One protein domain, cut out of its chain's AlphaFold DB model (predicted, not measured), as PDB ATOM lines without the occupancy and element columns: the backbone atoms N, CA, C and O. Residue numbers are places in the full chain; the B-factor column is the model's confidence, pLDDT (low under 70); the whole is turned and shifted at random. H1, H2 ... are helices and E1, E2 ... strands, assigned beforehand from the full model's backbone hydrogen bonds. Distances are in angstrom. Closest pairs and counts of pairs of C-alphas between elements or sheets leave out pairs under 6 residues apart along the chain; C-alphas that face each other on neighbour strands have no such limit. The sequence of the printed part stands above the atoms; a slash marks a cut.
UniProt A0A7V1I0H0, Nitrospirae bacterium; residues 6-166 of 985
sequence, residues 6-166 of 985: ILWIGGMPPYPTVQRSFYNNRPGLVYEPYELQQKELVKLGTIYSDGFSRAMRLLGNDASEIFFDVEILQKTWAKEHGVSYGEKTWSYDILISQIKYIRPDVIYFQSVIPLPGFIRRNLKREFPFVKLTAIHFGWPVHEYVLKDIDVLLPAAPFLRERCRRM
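What this domain is: This is residues 6 to 166 of the 985 residues of a protein of Nitrospirae bacterium (UniProt A0A7V1I0H0). A twisted wall of five parallel strands has helix H4 over one face and H6 over the opposite face, both toward its E2 and E1 side. Beyond that side H1, H2, H3 and H5 form a helical cluster, while H10 sits by the far edge strand E5 and short H7, H8 and H9 lie in the links between E3, E4 and E5. The 161 printed residues hold ten named helices and five named strands, E1 H1 H2 H3 H4 E2 H5 H6 E3 H7 H8 E4 H9 E5 H10, with sheet order E2 E1 E3 E4 E5. The class is mixed; the whole is compact, with a radius of gyration of the C-alphas of 16.1 A and spans of 51 by 35 by 31 A.

Where its parts are: E1, residues 6 to 10, begins at C-alpha 6 (3.237, 27.438, 33.473). Then come H1, 16 to 24; H2, 27 to 31; H3, 34 to 42; H4, 51 to 58; E2, 62 to 67, 17.3 A long; H5, 71 to 80, 14.3 A; and H6, 90 to 102, 17.8 A. E3, 106 to 109, H7, 117 to 120, and H8, 123 to 126, precede E4, 132 to 137, 16.8 A long. H9, 143 to 146, E5, 151 to 154, and H10, 157 to 164, follow; C-alpha 164 is at (17.993, 6.711, 32.858).

How they stand to each other: Across the parallel neighbour strands, these backbone pairs are within hydrogen-bond range: N 8 and O 64 for E1 and E2, 2.8 A; N 9 and O 108 for E1 and E3, 2.8 A; N 109 and O 134 for E3 and E4, 2.8 A; and N 153 and O 135 for E4 and E5, 2.8 A. E3, H7 H8, E4 and E4, H9, E5 are strand-helix-strand units, parallel neighbours with helices between, with right-handed crossovers; E1, H1 H2 H3 H4, E2 is another unit. E2, H5 H6, E3 is a split one, with E1 between its strands, and right-handed. H4 is over E2 at a height over the sheet of 7.9 A, the closest C-alphas being those of Ser 53 and Ala 63, 5.0 A apart. H6 is on the opposite face, over E1, at a height of 9.6 A. H8 and H10 only graze the sheet; H7 and H9 are not on it. The hub H5 touches H3 at a shallow tilt of 26 degrees, opposite ways, closest at the C-alphas of Tyr 34 and Trp 77, 5.4 A. H5 touches residues 90 to 94 of H6 at a steep tilt of 49 degrees, the same way, closest at the C-alphas of Ala 78 and Ile 94, 6.3 A. H5 only just touches H2, with 3 pairs of C-alphas within 8 A, closest at those of Val 30 and Ile 72, 6.8 A. H1 is near H3. Every O i to N i+4 pair is within hydrogen-bond range in H1, H3, H4, H5, H6 and H10; H2 has 0 of 1, with 1 of 2 O i to N i+3 pairs, and H7, H8 and H9 are too short for one.

The domain as a whole: The C-alphas farthest apart are those of Gly 28 and Arg 165, 51.6 A. The printed part has no cut and no long link. The mean pLDDT of the printed part is 87.0; residues 13 to 17, 117 to 119, 142 to 145 and 166 are under 70.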
ATOM      1  N   ILE A   6       3.219  28.811  32.974       97.50
ATOM      2  CA  ILE A   6       3.237  27.438  33.473       97.50
ATOM      3  C   ILE A   6       1.939  27.098  34.189       97.50
ATOM      4  O   ILE A   6       1.528  27.763  35.134       97.50
ATOM      5  N   LEU A   7       1.317  26.013  33.746       97.25
ATOM      6  CA  LEU A   7       0.124  25.465  34.365       97.25
ATOM      7  C   LEU A   7       0.490  24.234  35.184       97.25
ATOM      8  O   LEU A   7       0.880  23.209  34.622       97.25
ATOM      9  N   TRP A   8       0.341  24.325  36.499       95.81
ATOM     10  CA  TRP A   8       0.409  23.183  37.397       95.81
ATOM     11  C   TRP A   8      -0.954  22.487  37.456       95.81
ATOM     12  O   TRP A   8      -1.977  23.116  37.720       95.81
ATOM     13  N   ILE A   9      -0.968  21.178  37.213       93.25
ATOM     14  CA  ILE A   9      -2.165  20.339  37.282       93.25
ATOM     15  C   ILE A   9      -1.929  19.252  38.326       93.25
ATOM     16  O   ILE A   9      -1.070  18.375  38.157       93.25
ATOM     17  N   GLY A  10      -2.736  19.268  39.381       86.56
ATOM     18  CA  GLY A  10      -2.724  18.252  40.423       86.56
ATOM     19  C   GLY A  10      -4.109  18.043  41.011       86.56
ATOM     20  O   GLY A  10      -5.004  18.863  40.844       86.56
ATOM     21  N   GLY A  11      -4.306  16.898  41.653       75.38
ATOM     22  CA  GLY A  11      -5.512  16.676  42.442       75.38
ATOM     23  C   GLY A  11      -5.311  17.218  43.847       75.38
ATOM     24  O   GLY A  11      -4.169  17.255  44.324       75.38
ATOM     25  N   MET A  12      -6.389  17.568  44.545       72.12
ATOM     26  CA  MET A  12      -6.302  17.472  46.002       72.12
ATOM     27  C   MET A  12      -5.980  16.009  46.344       72.12
ATOM     28  O   MET A  12      -6.448  15.103  45.652       72.12
ATOM     29  N   PRO A  13      -5.158  15.728  47.370       60.97
ATOM     30  CA  PRO A  13      -4.910  14.351  47.783       60.97
ATOM     31  C   PRO A  13      -6.249  13.600  47.910       60.97
ATOM     32  O   PRO A  13      -7.220  14.230  48.340       60.97
ATOM     33  N   PRO A  14      -6.334  12.318  47.497       50.25
ATOM     34  CA  PRO A  14      -7.588  11.588  47.303       50.25
ATOM     35  C   PRO A  14      -8.263  11.269  48.640       50.25
ATOM     36  O   PRO A  14      -8.353  10.121  49.059       50.25
ATOM     37  N   TYR A  15      -8.771  12.308  49.285       59.41
ATOM     38  CA  TYR A  15      -9.569  12.268  50.490       59.41
ATOM     39  C   TYR A  15     -10.918  12.893  50.130       59.41
ATOM     40  O   TYR A  15     -11.155  14.074  50.407       59.41
ATOM     41  N   PRO A  16     -11.827  12.142  49.476       58.50
ATOM     42  CA  PRO A  16     -13.185  12.619  49.194       58.50
ATOM     43  C   PRO A  16     -13.878  13.161  50.453       58.50
ATOM     44  O   PRO A  16     -14.712  14.060  50.390       58.50
ATOM     45  N   THR A  17     -13.488  12.625  51.611       64.38
ATOM     46  CA  THR A  17     -13.861  13.062  52.957       64.38
ATOM     47  C   THR A  17     -13.428  14.497  53.264       64.38
ATOM     48  O   THR A  17     -14.245  15.251  53.788       64.38
ATOM     49  N   VAL A  18     -12.212  14.916  52.897       70.25
ATOM     50  CA  VAL A  18     -11.707  16.286  53.117       70.25
ATOM     51  C   VAL A  18     -12.469  17.286  52.265       70.25
ATOM     52  O   VAL A  18     -12.966  18.272  52.802       70.25
ATOM     53  N   GLN A  19     -12.622  17.019  50.964       76.88
ATOM     54  CA  GLN A  19     -13.364  17.916  50.071       76.88
ATOM     55  C   GLN A  19     -14.823  18.059  50.522       76.88
ATOM     56  O   GLN A  19     -15.343  19.169  50.632       76.88
ATOM     57  N   ARG A  20     -15.480  16.937  50.851       74.69
ATOM     58  CA  ARG A  20     -16.865  16.940  51.338       74.69
ATOM     59  C   ARG A  20     -16.992  17.674  52.674       74.69
ATOM     60  O   ARG A  20     -17.882  18.502  52.814       74.69
ATOM     61  N   SER A  21     -16.108  17.406  53.634       78.00
ATOM     62  CA  SER A  21     -16.094  18.092  54.935       78.00
ATOM     63  C   SER A  21     -15.865  19.600  54.777       78.00
ATOM     64  O   SER A  21     -16.557  20.404  55.398       78.00
ATOM     65  N   PHE A  22     -14.958  20.001  53.881       85.12
ATOM     66  CA  PHE A  22     -14.630  21.400  53.623       85.12
ATOM     67  C   PHE A  22     -15.841  22.233  53.187       85.12
ATOM     68  O   PHE A  22     -16.097  23.276  53.795       85.12
ATOM     69  N   TYR A  23     -16.591  21.760  52.185       86.94
ATOM     70  CA  TYR A  23     -17.794  22.446  51.701       86.94
ATOM     71  C   TYR A  23     -18.988  22.280  52.647       86.94
ATOM     72  O   TYR A  23     -19.738  23.233  52.838       86.94
ATOM     73  N   ASN A  24     -19.143  21.126  53.311       85.00
ATOM     74  CA  ASN A  24     -20.215  20.925  54.295       85.00
ATOM     75  C   ASN A  24     -20.107  21.894  55.480       85.00
ATOM     76  O   ASN A  24     -21.121  22.394  55.956       85.00
ATOM     77  N   ASN A  25     -18.886  22.191  55.930       84.19
ATOM     78  CA  ASN A  25     -18.642  23.142  57.017       84.19
ATOM     79  C   ASN A  25     -18.719  24.611  56.559       84.19
ATOM     80  O   ASN A  25     -18.671  25.515  57.391       84.19
ATOM     81  N   ARG A  26     -18.815  24.866  55.246       87.50
ATOM     82  CA  ARG A  26     -18.889  26.203  54.635       87.50
ATOM     83  C   ARG A  26     -19.935  26.219  53.513       87.50
ATOM     84  O   ARG A  26     -19.583  26.454  52.357       87.50
ATOM     85  N   PRO A  27     -21.225  25.994  53.817       86.06
ATOM     86  CA  PRO A  27     -22.250  25.814  52.790       86.06
ATOM     87  C   PRO A  27     -22.436  27.043  51.888       86.06
ATOM     88  O   PRO A  27     -22.869  26.887  50.756       86.06
ATOM     89  N   GLY A  28     -22.083  28.251  52.348       88.88
ATOM     90  CA  GLY A  28     -22.103  29.462  51.519       88.88
ATOM     91  C   GLY A  28     -21.020  29.497  50.435       88.88
ATOM     92  O   GLY A  28     -21.240  30.072  49.375       88.88
ATOM     93  N   LEU A  29     -19.887  28.816  50.650       91.25
ATOM     94  CA  LEU A  29     -18.727  28.869  49.755       91.25
ATOM     95  C   LEU A  29     -19.032  28.306  48.361       91.25
ATOM     96  O   LEU A  29     -18.422  28.729  47.391       91.25
ATOM     97  N   VAL A  30     -20.000  27.393  48.236       91.31
ATOM     98  CA  VAL A  30     -20.397  26.819  46.936       91.31
ATOM     99  C   VAL A  30     -20.970  27.862  45.970       91.31
ATOM    100  O   VAL A  30     -20.965  27.628  44.764       91.31
ATOM    101  N   TYR A  31     -21.468  28.990  46.490       92.31
ATOM    102  CA  TYR A  31     -22.043  30.086  45.705       92.31
ATOM    103  C   TYR A  31     -21.040  31.200  45.401       92.31
ATOM    104  O   TYR A  31     -21.352  32.093  44.615       92.31
ATOM    105  N   GLU A  32     -19.859  31.153  46.015       97.44
ATOM    106  CA  GLU A  32     -18.806  32.135  45.791       97.44
ATOM    107  C   GLU A  32     -18.103  31.912  44.445       97.44
ATOM    108  O   GLU A  32     -18.112  30.787  43.933       97.44
ATOM    109  N   PRO A  33     -17.445  32.938  43.879       97.44
ATOM    110  CA  PRO A  33     -16.706  32.791  42.633       97.44
ATOM    111  C   PRO A  33     -15.577  31.757  42.714       97.44
ATOM    112  O   PRO A  33     -14.981  31.564  43.782       97.44
ATOM    113  N   TYR A  34     -15.223  31.146  41.579       96.12
ATOM    114  CA  TYR A  34     -14.156  30.141  41.464       96.12
ATOM    115  C   TYR A  34     -12.870  30.547  42.196       96.12
ATOM    116  O   TYR A  34     -12.327  29.768  42.982       96.12
ATOM    117  N   GLU A  35     -12.405  31.780  41.979       94.50
ATOM    118  CA  GLU A  35     -11.162  32.289  42.565       94.50
ATOM    119  C   GLU A  35     -11.209  32.330  44.100       94.50
ATOM    120  O   GLU A  35     -10.224  31.997  44.767       94.50
ATOM    121  N   LEU A  36     -12.359  32.692  44.683       95.44
ATOM    122  CA  LEU A  36     -12.524  32.730  46.135       95.44
ATOM    123  C   LEU A  36     -12.575  31.312  46.715       95.44
ATOM    124  O   LEU A  36     -11.895  31.036  47.704       95.44
ATOM    125  N   GLN A  37     -13.296  30.390  46.068       94.62
ATOM    126  CA  GLN A  37     -13.317  28.977  46.468       94.62
ATOM    127  C   GLN A  37     -11.909  28.366  46.436       94.62
ATOM    128  O   GLN A  37     -11.490  27.707  47.392       94.62
ATOM    129  N   GLN A  38     -11.147  28.625  45.370       92.94
ATOM    130  CA  GLN A  38      -9.771  28.153  45.226       92.94
ATOM    131  C   GLN A  38      -8.855  28.720  46.318       92.94
ATOM    132  O   GLN A  38      -8.081  27.975  46.923       92.94
ATOM    133  N   LYS A  39      -8.975  30.018  46.624       92.31
ATOM    134  CA  LYS A  39      -8.207  30.674  47.690       92.31
ATOM    135  C   LYS A  39      -8.508  30.091  49.072       92.31
ATOM    136  O   LYS A  39      -7.593  29.943  49.880       92.31
ATOM    137  N   GLU A  40      -9.760  29.738  49.356       91.88
ATOM    138  CA  GLU A  40     -10.123  29.078  50.616       91.88
ATOM    139  C   GLU A  40      -9.620  27.627  50.688       91.88
ATOM    140  O   GLU A  40      -9.194  27.186  51.755       91.88
ATOM    141  N   LEU A  41      -9.596  26.894  49.569       89.88
ATOM    142  CA  LEU A  41      -9.013  25.545  49.511       89.88
ATOM    143  C   LEU A  41      -7.512  25.560  49.816       89.88
ATOM    144  O   LEU A  41      -7.032  24.730  50.585       89.88
ATOM    145  N   VAL A  42      -6.781  26.539  49.279       89.94
ATOM    146  CA  VAL A  42      -5.347  26.736  49.545       89.94
ATOM    147  C   VAL A  42      -5.051  26.898  51.042       89.94
ATOM    148  O   VAL A  42      -4.062  26.356  51.546       89.94
ATOM    149  N   LYS A  43      -5.930  27.582  51.784       89.56
ATOM    150  CA  LYS A  43      -5.783  27.799  53.236       89.56
ATOM    151  C   LYS A  43      -5.884  26.518  54.063       89.56
ATOM    152  O   LYS A  43      -5.511  26.540  55.232       89.56
ATOM    153  N   LEU A  44      -6.345  25.402  53.491       87.25
ATOM    154  CA  LEU A  44      -6.295  24.104  54.168       87.25
ATOM    155  C   LEU A  44      -4.862  23.630  54.411       87.25
ATOM    156  O   LEU A  44      -4.649  22.803  55.296       87.25
ATOM    157  N   GLY A  45      -3.892  24.133  53.641       86.62
ATOM    158  CA  GLY A  45      -2.489  23.764  53.792       86.62
ATOM    159  C   GLY A  45      -2.241  22.279  53.536       86.62
ATOM    160  O   GLY A  45      -1.441  21.668  54.230       86.62
ATOM    161  N   THR A  46      -2.973  21.653  52.610       85.94
ATOM    162  CA  THR A  46      -2.736  20.251  52.236       85.94
ATOM    163  C   THR A  46      -1.424  20.081  51.471       85.94
ATOM    164  O   THR A  46      -0.919  21.029  50.880       85.94
ATOM    165  N   ILE A  47      -0.914  18.840  51.414       78.12
ATOM    166  CA  ILE A  47       0.332  18.475  50.704       78.12
ATOM    167  C   ILE A  47       0.363  19.025  49.267       78.12
ATOM    168  O   ILE A  47       1.401  19.476  48.791       78.12
ATOM    169  N   TYR A  48      -0.780  18.992  48.576       80.38
ATOM    170  CA  TYR A  48      -0.964  19.710  47.320       80.38
ATOM    171  C   TYR A  48      -1.757  20.986  47.584       80.38
ATOM    172  O   TYR A  48      -2.889  20.924  48.062       80.38
ATOM    173  N   SER A  49      -1.133  22.121  47.283       84.38
ATOM    174  CA  SER A  49      -1.676  23.474  47.392       84.38
ATOM    175  C   SER A  49      -1.065  24.333  46.266       84.38
ATOM    176  O   SER A  49      -0.561  23.799  45.279       84.38
ATOM    177  N   ASP A  50      -1.059  25.652  46.397       90.81
ATOM    178  CA  ASP A  50      -0.489  26.631  45.455       90.81
ATOM    179  C   ASP A  50       1.018  26.906  45.649       90.81
ATOM    180  O   ASP A  50       1.586  27.742  44.942       90.81
ATOM    181  N   GLY A  51       1.706  26.211  46.565       92.12
ATOM    182  CA  GLY A  51       3.128  26.443  46.859       92.12
ATOM    183  C   GLY A  51       4.043  26.387  45.631       92.12
ATOM    184  O   GLY A  51       4.943  27.218  45.492       92.12
ATOM    185  N   PHE A  52       3.780  25.474  44.689       93.94
ATOM    186  CA  PHE A  52       4.505  25.419  43.415       93.94
ATOM    187  C   PHE A  52       4.288  26.683  42.576       93.94
ATOM    188  O   PHE A  52       5.258  27.329  42.177       93.94
ATOM    189  N   SER A  53       3.033  27.057  42.317       94.62
ATOM    190  CA  SER A  53       2.711  28.224  41.494       94.62
ATOM    191  C   SER A  53       3.202  29.516  42.132       94.62
ATOM    192  O   SER A  53       3.810  30.333  41.444       94.62
ATOM    193  N   ARG A  54       3.041  29.689  43.452       94.62
ATOM    194  CA  ARG A  54       3.610  30.832  44.186       94.62
ATOM    195  C   ARG A  54       5.116  30.935  43.989       94.62
ATOM    196  O   ARG A  54       5.609  32.004  43.638       94.62
ATOM    197  N   ALA A  55       5.844  29.835  44.177       95.50
ATOM    198  CA  ALA A  55       7.289  29.826  43.997       95.50
ATOM    199  C   ALA A  55       7.692  30.125  42.543       95.50
ATOM    200  O   ALA A  55       8.628  30.886  42.318       95.50
ATOM    201  N   MET A  56       6.961  29.612  41.549       96.56
ATOM    202  CA  MET A  56       7.214  29.927  40.136       96.56
ATOM    203  C   MET A  56       6.902  31.392  39.787       96.56
ATOM    204  O   MET A  56       7.650  31.974  38.995       96.56
ATOM    205  N   ARG A  57       5.879  32.006  40.406       96.69
ATOM    206  CA  ARG A  57       5.579  33.450  40.296       96.69
ATOM    207  C   ARG A  57       6.707  34.313  40.860       96.69
ATOM    208  O   ARG A  57       7.115  35.273  40.217       96.69
ATOM    209  N   LEU A  58       7.283  33.935  42.005       95.50
ATOM    210  CA  LEU A  58       8.446  34.629  42.588       95.50
ATOM    211  C   LEU A  58       9.694  34.581  41.692       95.50
ATOM    212  O   LEU A  58      10.558  35.447  41.796       95.50
ATOM    213  N   LEU A  59       9.782  33.593  40.798       95.81
ATOM    214  CA  LEU A  59      10.833  33.487  39.778       95.81
ATOM    215  C   LEU A  59      10.530  34.298  38.506       95.81
ATOM    216  O   LEU A  59      11.278  34.202  37.535       95.81
ATOM    217  N   GLY A  60       9.440  35.071  38.497       95.69
ATOM    218  CA  GLY A  60       9.014  35.917  37.382       95.69
ATOM    219  C   GLY A  60       8.109  35.229  36.358       95.69
ATOM    220  O   GLY A  60       7.736  35.862  35.375       95.69
ATOM    221  N   ASN A  61       7.740  33.959  36.547       96.75
ATOM    222  CA  ASN A  61       6.870  33.245  35.605       96.75
ATOM    223  C   ASN A  61       5.393  33.577  35.843       96.75
ATOM    224  O   ASN A  61       4.982  33.868  36.964       96.75
ATOM    225  N   ASP A  62       4.581  33.450  34.800       96.81
ATOM    226  CA  ASP A  62       3.125  33.470  34.931       96.81
ATOM    227  C   ASP A  62       2.665  32.045  35.272       96.81
ATOM    228  O   ASP A  62       2.736  31.150  34.431       96.81
ATOM    229  N   ALA A  63       2.325  31.790  36.536       96.75
ATOM    230  CA  ALA A  63       2.022  30.445  37.017       96.75
ATOM    231  C   ALA A  63       0.613  30.346  37.603       96.75
ATOM    232  O   ALA A  63       0.230  31.148  38.463       96.75
ATOM    233  N   SER A  64      -0.108  29.312  37.171       94.62
ATOM    234  CA  SER A  64      -1.467  28.985  37.611       94.62
ATOM    235  C   SER A  64      -1.559  27.526  38.051       94.62
ATOM    236  O   SER A  64      -0.828  26.665  37.559       94.62
ATOM    237  N   GLU A  65      -2.494  27.242  38.947       93.56
ATOM    238  CA  GLU A  65      -2.761  25.926  39.515       93.56
ATOM    239  C   GLU A  65      -4.201  25.498  39.235       93.56
ATOM    240  O   GLU A  65      -5.129  26.300  39.323       93.56
ATOM    241  N   ILE A  66      -4.399  24.214  38.930       93.62
ATOM    242  CA  ILE A  66      -5.727  23.612  38.793       93.62
ATOM    243  C   ILE A  66      -5.831  22.382  39.691       93.62
ATOM    244  O   ILE A  66      -5.072  21.426  39.526       93.62
ATOM    245  N   PHE A  67      -6.841  22.394  40.566       92.00
ATOM    246  CA  PHE A  67      -7.320  21.231  41.315       92.00
ATOM    247  C   PHE A  67      -8.407  20.503  40.514       92.00
ATOM    248  O   PHE A  67      -9.601  20.754  40.697       92.00
ATOM    249  N   PHE A  68      -7.999  19.658  39.564       90.56
ATOM    250  CA  PHE A  68      -8.896  19.113  38.526       90.56
ATOM    251  C   PHE A  68     -10.000  18.185  39.068       90.56
ATOM    252  O   PHE A  68     -10.984  17.921  38.381       90.56
ATOM    253  N   ASP A  69      -9.825  17.659  40.280       87.62
ATOM    254  CA  ASP A  69     -10.682  16.652  40.903       87.62
ATOM    255  C   ASP A  69     -11.639  17.214  41.963       87.62
ATOM    256  O   ASP A  69     -12.412  16.454  42.546       87.62
ATOM    257  N   VAL A  70     -11.640  18.532  42.195       90.44
ATOM    258  CA  VAL A  70     -12.585  19.192  43.109       90.44
ATOM    259  C   VAL A  70     -13.843  19.583  42.336       90.44
ATOM    260  O   VAL A  70     -13.932  20.671  41.773       90.44
ATOM    261  N   GLU A  71     -14.826  18.682  42.300       91.19
ATOM    262  CA  GLU A  71     -16.013  18.798  41.438       91.19
ATOM    263  C   GLU A  71     -16.758  20.132  41.578       91.19
ATOM    264  O   GLU A  71     -17.037  20.778  40.571       91.19
ATOM    265  N   ILE A  72     -17.043  20.570  42.812       92.25
ATOM    266  CA  ILE A  72     -17.763  21.830  43.067       92.25
ATOM    267  C   ILE A  72     -16.990  23.014  42.477       92.25
ATOM    268  O   ILE A  72     -17.551  23.783  41.703       92.25
ATOM    269  N   LEU A  73     -15.686  23.097  42.761       93.94
ATOM    270  CA  LEU A  73     -14.807  24.150  42.254       93.94
ATOM    271  C   LEU A  73     -14.797  24.173  40.715       93.94
ATOM    272  O   LEU A  73     -14.957  25.226  40.100       93.94
ATOM    273  N   GLN A  74     -14.632  23.008  40.083       95.31
ATOM    274  CA  GLN A  74     -14.559  22.906  38.624       95.31
ATOM    275  C   GLN A  74     -15.892  23.254  37.952       95.31
ATOM    276  O   GLN A  74     -15.909  23.973  36.952       95.31
ATOM    277  N   LYS A  75     -17.019  22.807  38.516       95.44
ATOM    278  CA  LYS A  75     -18.357  23.141  38.005       95.44
ATOM    279  C   LYS A  75     -18.671  24.635  38.154       95.44
ATOM    280  O   LYS A  75     -19.284  25.202  37.250       95.44
ATOM    281  N   THR A  76     -18.199  25.293  39.218       97.12
ATOM    282  CA  THR A  76     -18.266  26.761  39.347       97.12
ATOM    283  C   THR A  76     -17.507  27.451  38.215       97.12
ATOM    284  O   THR A  76     -18.092  28.278  37.517       97.12
ATOM    285  N   TRP A  77     -16.255  27.050  37.952       97.81
ATOM    286  CA  TRP A  77     -15.463  27.612  36.849       97.81
ATOM    287  C   TRP A  77     -16.176  27.464  35.501       97.81
ATOM    288  O   TRP A  77     -16.282  28.419  34.732       97.81
ATOM    289  N   ALA A  78     -16.706  26.270  35.225       97.44
ATOM    290  CA  ALA A  78     -17.399  25.985  33.977       97.44
ATOM    291  C   ALA A  78     -18.656  26.846  33.800       97.44
ATOM    292  O   ALA A  78     -18.898  27.353  32.705       97.44
ATOM    293  N   LYS A  79     -19.422  27.066  34.878       97.00
ATOM    294  CA  LYS A  79     -20.592  27.951  34.879       97.00
ATOM    295  C   LYS A  79     -20.208  29.400  34.572       97.00
ATOM    296  O   LYS A  79     -20.862  30.027  33.745       97.00
ATOM    297  N   GLU A  80     -19.160  29.915  35.208       97.50
ATOM    298  CA  GLU A  80     -18.673  31.288  35.002       97.50
ATOM    299  C   GLU A  80     -18.171  31.531  33.573       97.50
ATOM    300  O   GLU A  80     -18.333  32.625  33.039       97.50
ATOM    301  N   HIS A  81     -17.609  30.501  32.935       97.25
ATOM    302  CA  HIS A  81     -17.004  30.590  31.603       97.25
ATOM    303  C   HIS A  81     -17.904  30.048  30.478       97.25
ATOM    304  O   HIS A  81     -17.464  29.955  29.332       97.25
ATOM    305  N   GLY A  82     -19.152  29.668  30.780       96.06
ATOM    306  CA  GLY A  82     -20.098  29.137  29.791       96.06
ATOM    307  C   GLY A  82     -19.668  27.809  29.147       96.06
ATOM    308  O   GLY A  82     -19.992  27.547  27.989       96.06
ATOM    309  N   VAL A  83     -18.919  26.971  29.868       95.06
ATOM    310  CA  VAL A  83     -18.372  25.700  29.372       95.06
ATOM    311  C   VAL A  83     -19.350  24.554  29.618       95.06
ATOM    312  O   VAL A  83     -19.760  24.293  30.747       95.06
ATOM    313  N   SER A  84     -19.686  23.831  28.551       89.38
ATOM    314  CA  SER A  84     -20.485  22.602  28.624       89.38
ATOM    315  C   SER A  84     -19.601  21.387  28.896       89.38
ATOM    316  O   SER A  84     -18.500  21.287  28.360       89.38
ATOM    317  N   TYR A  85     -20.099  20.444  29.693       88.81
ATOM    318  CA  TYR A  85     -19.384  19.222  30.054       88.81
ATOM    319  C   TYR A  85     -20.350  18.050  30.257       88.81
ATOM    320  O   TYR A  85     -21.527  18.248  30.563       88.81
ATOM    321  N   GLY A  86     -19.864  16.815  30.105       80.00
ATOM    322  CA  GLY A  86     -20.655  15.616  30.394       80.00
ATOM    323  C   GLY A  86     -20.566  15.180  31.862       80.00
ATOM    324  O   GLY A  86     -19.531  15.302  32.509       80.00
ATOM    325  N   GLU A  87     -21.632  14.593  32.408       77.50
ATOM    326  CA  GLU A  87     -21.688  14.204  33.836       77.50
ATOM    327  C   GLU A  87     -20.647  13.155  34.259       77.50
ATOM    328  O   GLU A  87     -20.268  13.080  35.423       77.50
ATOM    329  N   LYS A  88     -20.153  12.329  33.331       73.69
ATOM    330  CA  LYS A  88     -19.083  11.348  33.612       73.69
ATOM    331  C   LYS A  88     -17.695  11.840  33.208       73.69
ATOM    332  O   LYS A  88     -16.711  11.134  33.413       73.69
ATOM    333  N   THR A  89     -17.638  13.002  32.575       78.75
ATOM    334  CA  THR A  89     -16.487  13.496  31.817       78.75
ATOM    335  C   THR A  89     -16.068  14.899  32.247       78.75
ATOM    336  O   THR A  89     -15.042  15.401  31.798       78.75
ATOM    337  N   TRP A  90     -16.813  15.489  33.191       86.06
ATOM    338  CA  TRP A  90     -16.669  16.860  33.665       86.06
ATOM    339  C   TRP A  90     -15.233  17.232  34.008       86.06
ATOM    340  O   TRP A  90     -14.769  18.287  33.594       86.06
ATOM    341  N   SER A  91     -14.506  16.361  34.709       84.94
ATOM    342  CA  SER A  91     -13.170  16.684  35.210       84.94
ATOM    343  C   SER A  91     -12.183  16.946  34.082       84.94
ATOM    344  O   SER A  91     -11.388  17.878  34.172       84.94
ATOM    345  N   TYR A  92     -12.258  16.180  32.992       85.56
ATOM    346  CA  TYR A  92     -11.373  16.379  31.853       85.56
ATOM    347  C   TYR A  92     -11.932  17.374  30.827       85.56
ATOM    348  O   TYR A  92     -11.143  18.128  30.264       85.56
ATOM    349  N   ASP A  93     -13.251  17.439  30.608       87.12
ATOM    350  CA  ASP A  93     -13.877  18.423  29.703       87.12
ATOM    351  C   ASP A  93     -13.599  19.862  30.173       87.12
ATOM    352  O   ASP A  93     -13.215  20.743  29.391       87.12
ATOM    353  N   ILE A  94     -13.738  20.087  31.484       94.94
ATOM    354  CA  ILE A  94     -13.472  21.375  32.126       94.94
ATOM    355  C   ILE A  94     -11.972  21.670  32.107       94.94
ATOM    356  O   ILE A  94     -11.581  22.761  31.694       94.94
ATOM    357  N   LEU A  95     -11.121  20.693  32.443       93.75
ATOM    358  CA  LEU A  95      -9.665  20.861  32.412       93.75
ATOM    359  C   LEU A  95      -9.147  21.224  31.011       93.75
ATOM    360  O   LEU A  95      -8.297  22.103  30.869       93.75
ATOM    361  N   ILE A  96      -9.669  20.590  29.961       92.31
ATOM    362  CA  ILE A  96      -9.334  20.924  28.570       92.31
ATOM    363  C   ILE A  96      -9.731  22.366  28.241       92.31
ATOM    364  O   ILE A  96      -8.972  23.092  27.594       92.31
ATOM    365  N   SER A  97     -10.891  22.808  28.718       95.25
ATOM    366  CA  SER A  97     -11.352  24.185  28.540       95.25
ATOM    367  C   SER A  97     -10.486  25.188  29.313       95.25
ATOM    368  O   SER A  97     -10.139  26.237  28.773       95.25
ATOM    369  N   GLN A  98     -10.035  24.842  30.520       96.94
ATOM    370  CA  GLN A  98      -9.081  25.644  31.291       96.94
ATOM    371  C   GLN A  98      -7.717  25.741  30.599       96.94
ATOM    372  O   GLN A  98      -7.146  26.826  30.524       96.94
ATOM    373  N   ILE A  99      -7.207  24.651  30.011       96.06
ATOM    374  CA  ILE A  99      -5.966  24.678  29.214       96.06
ATOM    375  C   ILE A  99      -6.113  25.630  28.017       96.06
ATOM    376  O   ILE A  99      -5.204  26.420  27.748       96.06
ATOM    377  N   LYS A 100      -7.262  25.601  27.323       95.06
ATOM    378  CA  LYS A 100      -7.578  26.526  26.215       95.06
ATOM    379  C   LYS A 100      -7.621  27.984  26.665       95.06
ATOM    380  O   LYS A 100      -7.150  28.842  25.923       95.06
ATOM    381  N   TYR A 101      -8.170  28.244  27.849       96.38
ATOM    382  CA  TYR A 101      -8.296  29.582  28.423       96.38
ATOM    383  C   TYR A 101      -6.940  30.147  28.877       96.38
ATOM    384  O   TYR A 101      -6.545  31.230  28.451       96.38
ATOM    385  N   ILE A 102      -6.183  29.384  29.670       96.56
ATOM    386  CA  ILE A 102      -4.903  29.810  30.268       96.56
ATOM    387  C   ILE A 102      -3.798  29.935  29.206       96.56
ATOM    388  O   ILE A 102      -2.936  30.816  29.276       96.56
ATOM    389  N   ARG A 103      -3.833  29.061  28.191       96.94
ATOM    390  CA  ARG A 103      -2.830  28.970  27.118       96.94
ATOM    391  C   ARG A 103      -1.382  28.848  27.638       96.94
ATOM    392  O   ARG A 103      -0.547  29.687  27.291       96.94
ATOM    393  N   PRO A 104      -1.061  27.845  28.479       97.12
ATOM    394  CA  PRO A 104       0.274  27.711  29.062       97.12
ATOM    395  C   PRO A 104       1.349  27.327  28.035       97.12
ATOM    396  O   PRO A 104       1.114  26.485  27.170       97.12
ATOM    397  N   ASP A 105       2.565  27.854  28.195       96.25
ATOM    398  CA  ASP A 105       3.747  27.371  27.469       96.25
ATOM    399  C   ASP A 105       4.199  26.002  28.002       96.25
ATOM    400  O   ASP A 105       4.679  25.154  27.246       96.25
ATOM    401  N   VAL A 106       4.058  25.788  29.314       96.38
ATOM    402  CA  VAL A 106       4.468  24.567  30.012       96.38
ATOM    403  C   VAL A 106       3.298  23.995  30.799       96.38
ATOM    404  O   VAL A 106       2.709  24.688  31.622       96.38
ATOM    405  N   ILE A 107       3.002  22.709  30.611       96.38
ATOM    406  CA  ILE A 107       2.093  21.973  31.495       96.38
ATOM    407  C   ILE A 107       2.922  21.109  32.443       96.38
ATOM    408  O   ILE A 107       3.698  20.254  32.012       96.38
ATOM    409  N   TYR A 108       2.748  21.330  33.739       96.00
ATOM    410  CA  TYR A 108       3.407  20.593  34.805       96.00
ATOM    411  C   TYR A 108       2.401  19.683  35.509       96.00
ATOM    412  O   TYR A 108       1.446  20.143  36.130       96.00
ATOM    413  N   PHE A 109       2.632  18.379  35.435       93.19
ATOM    414  CA  PHE A 109       1.796  17.367  36.059       93.19
ATOM    415  C   PHE A 109       2.343  16.975  37.435       93.19
ATOM    416  O   PHE A 109       3.497  16.564  37.567       93.19
ATOM    417  N   GLN A 110       1.484  17.008  38.454       88.56
ATOM    418  CA  GLN A 110       1.748  16.354  39.742       88.56
ATOM    419  C   GLN A 110       1.475  14.839  39.680       88.56
ATOM    420  O   GLN A 110       1.953  14.061  40.502       88.56
ATOM    421  N   SER A 111       0.660  14.414  38.710       82.94
ATOM    422  CA  SER A 111       0.219  13.036  38.497       82.94
ATOM    423  C   SER A 111      -0.204  12.833  37.040       82.94
ATOM    424  O   SER A 111      -0.578  13.780  36.356       82.94
ATOM    425  N   VAL A 112      -0.183  11.584  36.571       75.88
ATOM    426  CA  VAL A 112      -0.656  11.169  35.234       75.88
ATOM    427  C   VAL A 112      -2.171  10.949  35.158       75.88
ATOM    428  O   VAL A 112      -2.687  10.723  34.068       75.88
ATOM    429  N   ILE A 113      -2.864  10.979  36.299       75.38
ATOM    430  CA  ILE A 113      -4.316  10.766  36.436       75.38
ATOM    431  C   ILE A 113      -5.183  11.858  35.773       75.38
ATOM    432  O   ILE A 113      -6.191  11.475  35.182       75.38
ATOM    433  N   PRO A 114      -4.843  13.170  35.823       78.12
ATOM    434  CA  PRO A 114      -5.740  14.240  35.374       78.12
ATOM    435  C   PRO A 114      -6.210  14.121  33.923       78.12
ATOM    436  O   PRO A 114      -7.319  14.526  33.597       78.12
ATOM    437  N   LEU A 115      -5.365  13.570  33.046       76.75
ATOM    438  CA  LEU A 115      -5.672  13.390  31.632       76.75
ATOM    439  C   LEU A 115      -5.396  11.945  31.202       76.75
ATOM    440  O   LEU A 115      -4.269  11.464  31.385       76.75
ATOM    441  N   PRO A 116      -6.370  11.265  30.565       71.50
ATOM    442  CA  PRO A 116      -6.143   9.973  29.935       71.50
ATOM    443  C   PRO A 116      -4.981  10.022  28.937       71.50
ATOM    444  O   PRO A 116      -4.789  11.011  28.227       71.50
ATOM    445  N   GLY A 117      -4.226   8.925  28.828       66.75
ATOM    446  CA  GLY A 117      -3.018   8.882  27.996       66.75
ATOM    447  C   GLY A 117      -3.253   9.225  26.518       66.75
ATOM    448  O   GLY A 117      -2.391   9.843  25.901       66.75
ATOM    449  N   PHE A 118      -4.414   8.877  25.951       62.66
ATOM    450  CA  PHE A 118      -4.743   9.194  24.554       62.66
ATOM    451  C   PHE A 118      -4.952  10.699  24.319       62.66
ATOM    452  O   PHE A 118      -4.645  11.193  23.237       62.66
ATOM    453  N   ILE A 119      -5.419  11.442  25.329       69.00
ATOM    454  CA  ILE A 119      -5.526  12.907  25.274       69.00
ATOM    455  C   ILE A 119      -4.148  13.518  25.496       69.00
ATOM    456  O   ILE A 119      -3.695  14.337  24.698       69.00
ATOM    457  N   ARG A 120      -3.435  13.068  26.537       81.44
ATOM    458  CA  ARG A 120      -2.124  13.617  26.900       81.44
ATOM    459  C   ARG A 120      -1.105  13.515  25.759       81.44
ATOM    460  O   ARG A 120      -0.413  14.491  25.474       81.44
ATOM    461  N   ARG A 121      -1.109  12.401  25.014       75.50
ATOM    462  CA  ARG A 121      -0.305  12.208  23.790       75.50
ATOM    463  C   ARG A 121      -0.559  13.250  22.703       75.50
ATOM    464  O   ARG A 121       0.355  13.565  21.947       75.50
ATOM    465  N   ASN A 122      -1.773  13.783  22.630       74.12
ATOM    466  CA  ASN A 122      -2.193  14.727  21.603       74.12
ATOM    467  C   ASN A 122      -2.184  16.186  22.080       74.12
ATOM    468  O   ASN A 122      -2.468  17.065  21.270       74.12
ATOM    469  N   LEU A 123      -1.794  16.471  23.332       81.75
ATOM    470  CA  LEU A 123      -1.847  17.819  23.913       81.75
ATOM    471  C   LEU A 123      -1.164  18.876  23.057       81.75
ATOM    472  O   LEU A 123      -1.770  19.893  22.774       81.75
ATOM    473  N   LYS A 124       0.071  18.644  22.604       85.31
ATOM    474  CA  LYS A 124       0.800  19.639  21.797       85.31
ATOM    475  C   LYS A 124       0.243  19.788  20.377       85.31
ATOM    476  O   LYS A 124       0.483  20.800  19.731       85.31
ATOM    477  N   ARG A 125      -0.505  18.790  19.887       81.50
ATOM    478  CA  ARG A 125      -1.209  18.853  18.598       81.50
ATOM    479  C   ARG A 125      -2.513  19.637  18.726       81.50
ATOM    480  O   ARG A 125      -2.808  20.459  17.870       81.50
ATOM    481  N   GLU A 126      -3.280  19.374  19.780       83.19
ATOM    482  CA  GLU A 126      -4.535  20.075  20.071       83.19
ATOM    483  C   GLU A 126      -4.290  21.506  20.572       83.19
ATOM    484  O   GLU A 126      -5.036  22.428  20.248       83.19
ATOM    485  N   PHE A 127      -3.190  21.707  21.297       89.69
ATOM    486  CA  PHE A 127      -2.753  22.972  21.871       89.69
ATOM    487  C   PHE A 127      -1.340  23.321  21.386       89.69
ATOM    488  O   PHE A 127      -0.377  23.155  22.137       89.69
ATOM    489  N   PRO A 128      -1.186  23.858  20.158       88.06
ATOM    490  CA  PRO A 128       0.126  24.218  19.605       88.06
ATOM    491  C   PRO A 128       0.909  25.250  20.430       88.06
ATOM    492  O   PRO A 128       2.112  25.408  20.243       88.06
ATOM    493  N   PHE A 129       0.240  25.967  21.341       93.88
ATOM    494  CA  PHE A 129       0.885  26.884  22.282       93.88
ATOM    495  C   PHE A 129       1.642  26.165  23.413       93.88
ATOM    496  O   PHE A 129       2.548  26.757  23.994       93.88
ATOM    497  N   VAL A 130       1.319  24.900  23.711       94.56
ATOM    498  CA  VAL A 130       2.025  24.102  24.721       94.56
ATOM    499  C   VAL A 130       3.348  23.622  24.134       94.56
ATOM    500  O   VAL A 130       3.390  22.759  23.257       94.56
ATOM    501  N   LYS A 131       4.451  24.158  24.650       93.06
ATOM    502  CA  LYS A 131       5.815  23.858  24.193       93.06
ATOM    503  C   LYS A 131       6.418  22.672  24.936       93.06
ATOM    504  O   LYS A 131       7.170  21.897  24.344       93.06
ATOM    505  N   LEU A 132       6.097  22.525  26.221       93.25
ATOM    506  CA  LEU A 132       6.726  21.533  27.089       93.25
ATOM    507  C   LEU A 132       5.735  20.907  28.069       93.25
ATOM    508  O   LEU A 132       4.862  21.575  28.620       93.25
ATOM    509  N   THR A 133       5.919  19.619  28.330       94.00
ATOM    510  CA  THR A 133       5.247  18.896  29.413       94.00
ATOM    511  C   THR A 133       6.272  18.365  30.408       94.00
ATOM    512  O   THR A 133       7.295  17.800  30.017       94.00
ATOM    513  N   ALA A 134       6.005  18.525  31.700       94.75
ATOM    514  CA  ALA A 134       6.862  18.030  32.772       94.75
ATOM    515  C   ALA A 134       6.047  17.242  33.797       94.75
ATOM    516  O   ALA A 134       4.860  17.507  33.977       94.75
ATOM    517  N   ILE A 135       6.675  16.285  34.481       93.75
ATOM    518  CA  ILE A 135       6.034  15.548  35.575       93.75
ATOM    519  C   ILE A 135       6.981  15.340  36.746       93.75
ATOM    520  O   ILE A 135       8.104  14.872  36.555       93.75
ATOM    521  N   HIS A 136       6.500  15.620  37.956       93.44
ATOM    522  CA  HIS A 136       7.196  15.316  39.204       93.44
ATOM    523  C   HIS A 136       6.499  14.179  39.937       93.44
ATOM    524  O   HIS A 136       5.303  14.246  40.208       93.44
ATOM    525  N   PHE A 137       7.239  13.112  40.236       90.50
ATOM    526  CA  PHE A 137       6.670  11.915  40.845       90.50
ATOM    527  C   PHE A 137       7.608  11.290  41.882       90.50
ATOM    528  O   PHE A 137       8.777  11.008  41.616       90.50
ATOM    529  N   GLY A 138       7.053  11.021  43.065       86.75
ATOM    530  CA  GLY A 138       7.711  10.291  44.155       86.75
ATOM    531  C   GLY A 138       7.291   8.825  44.268       86.75
ATOM    532  O   GLY A 138       7.629   8.163  45.241       86.75
ATOM    533  N   TRP A 139       6.542   8.311  43.290       82.94
ATOM    534  CA  TRP A 139       6.027   6.944  43.283       82.94
ATOM    535  C   TRP A 139       6.363   6.231  41.969       82.94
ATOM    536  O   TRP A 139       6.327   6.877  40.922       82.94
ATOM    537  N   PRO A 140       6.653   4.915  41.961       79.75
ATOM    538  CA  PRO A 140       6.897   4.181  40.723       79.75
ATOM    539  C   PRO A 140       5.717   4.270  39.739       79.75
ATOM    540  O   PRO A 140       4.680   3.638  39.930       79.75
ATOM    541  N   VAL A 141       5.897   5.008  38.642       74.75
ATOM    542  CA  VAL A 141       4.947   5.057  37.521       74.75
ATOM    543  C   VAL A 141       5.404   4.095  36.425       74.75
ATOM    544  O   VAL A 141       6.602   3.904  36.196       74.75
ATOM    545  N   HIS A 142       4.452   3.443  35.753       68.56
ATOM    546  CA  HIS A 142       4.783   2.537  34.660       68.56
ATOM    547  C   HIS A 142       5.312   3.310  33.442       68.56
ATOM    548  O   HIS A 142       4.766   4.331  33.037       68.56
ATOM    549  N   GLU A 143       6.358   2.769  32.819       65.75
ATOM    550  CA  GLU A 143       7.148   3.406  31.758       65.75
ATOM    551  C   GLU A 143       6.307   3.876  30.564       65.75
ATOM    552  O   GLU A 143       6.486   4.996  30.099       65.75
ATOM    553  N   TYR A 144       5.333   3.072  30.110       61.97
ATOM    554  CA  TYR A 144       4.446   3.441  29.003       61.97
ATOM    555  C   TYR A 144       3.632   4.715  29.270       61.97
ATOM    556  O   TYR A 144       3.295   5.415  28.318       61.97
ATOM    557  N   VAL A 145       3.339   5.027  30.537       66.88
ATOM    558  CA  VAL A 145       2.526   6.186  30.921       66.88
ATOM    559  C   VAL A 145       3.342   7.476  30.871       66.88
ATOM    560  O   VAL A 145       2.771   8.534  30.675       66.88
ATOM    561  N   LEU A 146       4.664   7.413  31.036       79.31
ATOM    562  CA  LEU A 146       5.528   8.602  31.063       79.31
ATOM    563  C   LEU A 146       6.047   8.994  29.678       79.31
ATOM    564  O   LEU A 146       6.744   9.996  29.533       79.31
ATOM    565  N   LYS A 147       5.755   8.190  28.651       74.62
ATOM    566  CA  LYS A 147       6.397   8.335  27.344       74.62
ATOM    567  C   LYS A 147       6.099   9.642  26.655       74.62
ATOM    568  O   LYS A 147       6.924  10.099  25.863       74.62
ATOM    569  N   ASP A 148       4.905  10.151  26.901       77.31
ATOM    570  CA  ASP A 148       4.338  11.345  26.314       77.31
ATOM    571  C   ASP A 148       4.750  12.634  27.019       77.31
ATOM    572  O   ASP A 148       4.447  13.702  26.492       77.31
ATOM    573  N   ILE A 149       5.521  12.535  28.104       88.38
ATOM    574  CA  ILE A 149       6.077  13.668  28.841       88.38
ATOM    575  C   ILE A 149       7.480  14.014  28.330       88.38
ATOM    576  O   ILE A 149       8.274  13.124  28.013       88.38
ATOM    577  N   ASP A 150       7.782  15.310  28.247       89.81
ATOM    578  CA  ASP A 150       9.061  15.804  27.734       89.81
ATOM    579  C   ASP A 150      10.159  15.840  28.812       89.81
ATOM    580  O   ASP A 150      11.293  15.480  28.514       89.81
ATOM    581  N   VAL A 151       9.825  16.222  30.054       92.88
ATOM    582  CA  VAL A 151      10.766  16.301  31.191       92.88
ATOM    583  C   VAL A 151      10.290  15.444  32.361       92.88
ATOM    584  O   VAL A 151       9.195  15.647  32.893       92.88
ATOM    585  N   LEU A 152      11.127  14.505  32.805       94.00
ATOM    586  CA  LEU A 152      10.842  13.662  33.967       94.00
ATOM    587  C   LEU A 152      11.587  14.177  35.202       94.00
ATOM    588  O   LEU A 152      12.807  14.319  35.190       94.00
ATOM    589  N   LEU A 153      10.861  14.399  36.292       95.44
ATOM    590  CA  LEU A 153      11.403  14.865  37.569       95.44
ATOM    591  C   LEU A 153      11.147  13.790  38.644       95.44
ATOM    592  O   LEU A 153      10.194  13.892  39.409       95.44
ATOM    593  N   PRO A 154      11.896  12.677  38.661       94.44
ATOM    594  CA  PRO A 154      11.788  11.673  39.719       94.44
ATOM    595  C   PRO A 154      12.251  12.232  41.071       94.44
ATOM    596  O   PRO A 154      13.299  12.873  41.141       94.44
ATOM    597  N   ALA A 155      11.532  11.902  42.148       94.12
ATOM    598  CA  ALA A 155      11.829  12.404  43.494       94.12
ATOM    599  C   ALA A 155      12.751  11.516  44.346       94.12
ATOM    600  O   ALA A 155      12.906  11.762  45.537       94.12
ATOM    601  N   ALA A 156      13.347  10.474  43.759       92.81
ATOM    602  CA  ALA A 156      14.297   9.597  44.442       92.81
ATOM    603  C   ALA A 156      15.338   9.017  43.462       92.81
ATOM    604  O   ALA A 156      15.004   8.784  42.291       92.81
ATOM    605  N   PRO A 157      16.573   8.718  43.912       93.06
ATOM    606  CA  PRO A 157      17.629   8.164  43.065       93.06
ATOM    607  C   PRO A 157      17.223   6.886  42.326       93.06
ATOM    608  O   PRO A 157      17.440   6.780  41.119       93.06
ATOM    609  N   PHE A 158      16.547   5.947  42.997       88.94
ATOM    610  CA  PHE A 158      16.109   4.702  42.352       88.94
ATOM    611  C   PHE A 158      15.080   4.930  41.226       88.94
ATOM    612  O   PHE A 158      15.041   4.170  40.253       88.94
ATOM    613  N   LEU A 159      14.252   5.979  41.333       90.31
ATOM    614  CA  LEU A 159      13.311   6.381  40.283       90.31
ATOM    615  C   LEU A 159      14.055   7.028  39.115       90.31
ATOM    616  O   LEU A 159      13.767   6.708  37.962       90.31
ATOM    617  N   ARG A 160      15.054   7.875  39.397       89.94
ATOM    618  CA  ARG A 160      15.928   8.437  38.360       89.94
ATOM    619  C   ARG A 160      16.664   7.356  37.600       89.94
ATOM    620  O   ARG A 160      16.684   7.396  36.377       89.94
ATOM    621  N   GLU A 161      17.210   6.369  38.292       86.12
ATOM    622  CA  GLU A 161      17.911   5.264  37.648       86.12
ATOM    623  C   GLU A 161      16.978   4.456  36.731       86.12
ATOM    624  O   GLU A 161      17.348   4.060  35.626       86.12
ATOM    625  N   ARG A 162      15.708   4.297  37.122       83.25
ATOM    626  CA  ARG A 162      14.685   3.722  36.242       83.25
ATOM    627  C   ARG A 162      14.434   4.580  34.995       83.25
ATOM    628  O   ARG A 162      14.266   4.021  33.917       83.25
ATOM    629  N   CYS A 163      14.425   5.907  35.121       81.75
ATOM    630  CA  CYS A 163      14.299   6.816  33.979       81.75
ATOM    631  C   CYS A 163      15.524   6.804  33.060       81.75
ATOM    632  O   CYS A 163      15.364   6.769  31.840       81.75
ATOM    633  N   ARG A 164      16.737   6.771  33.623       77.75
ATOM    634  CA  ARG A 164      17.993   6.711  32.858       77.75
ATOM    635  C   ARG A 164      18.082   5.458  31.999       77.75
ATOM    636  O   ARG A 164      18.482   5.555  30.847       77.75
ATOM    637  N   ARG A 165      17.627   4.309  32.510       72.44
ATOM    638  CA  ARG A 165      17.537   3.054  31.740       72.44
ATOM    639  C   ARG A 165      16.611   3.121  30.523       72.44
ATOM    640  O   ARG A 165      16.695   2.252  29.664       72.44
ATOM    641  N   MET A 166      15.750   4.131  30.438       64.94
ATOM    642  CA  MET A 166      14.908   4.396  29.271       64.94
ATOM    643  C   MET A 166      15.509   5.453  28.329       64.94
ATOM    644  O   MET A 166      14.799   5.956  27.466       64.94
TER     645      MET A 166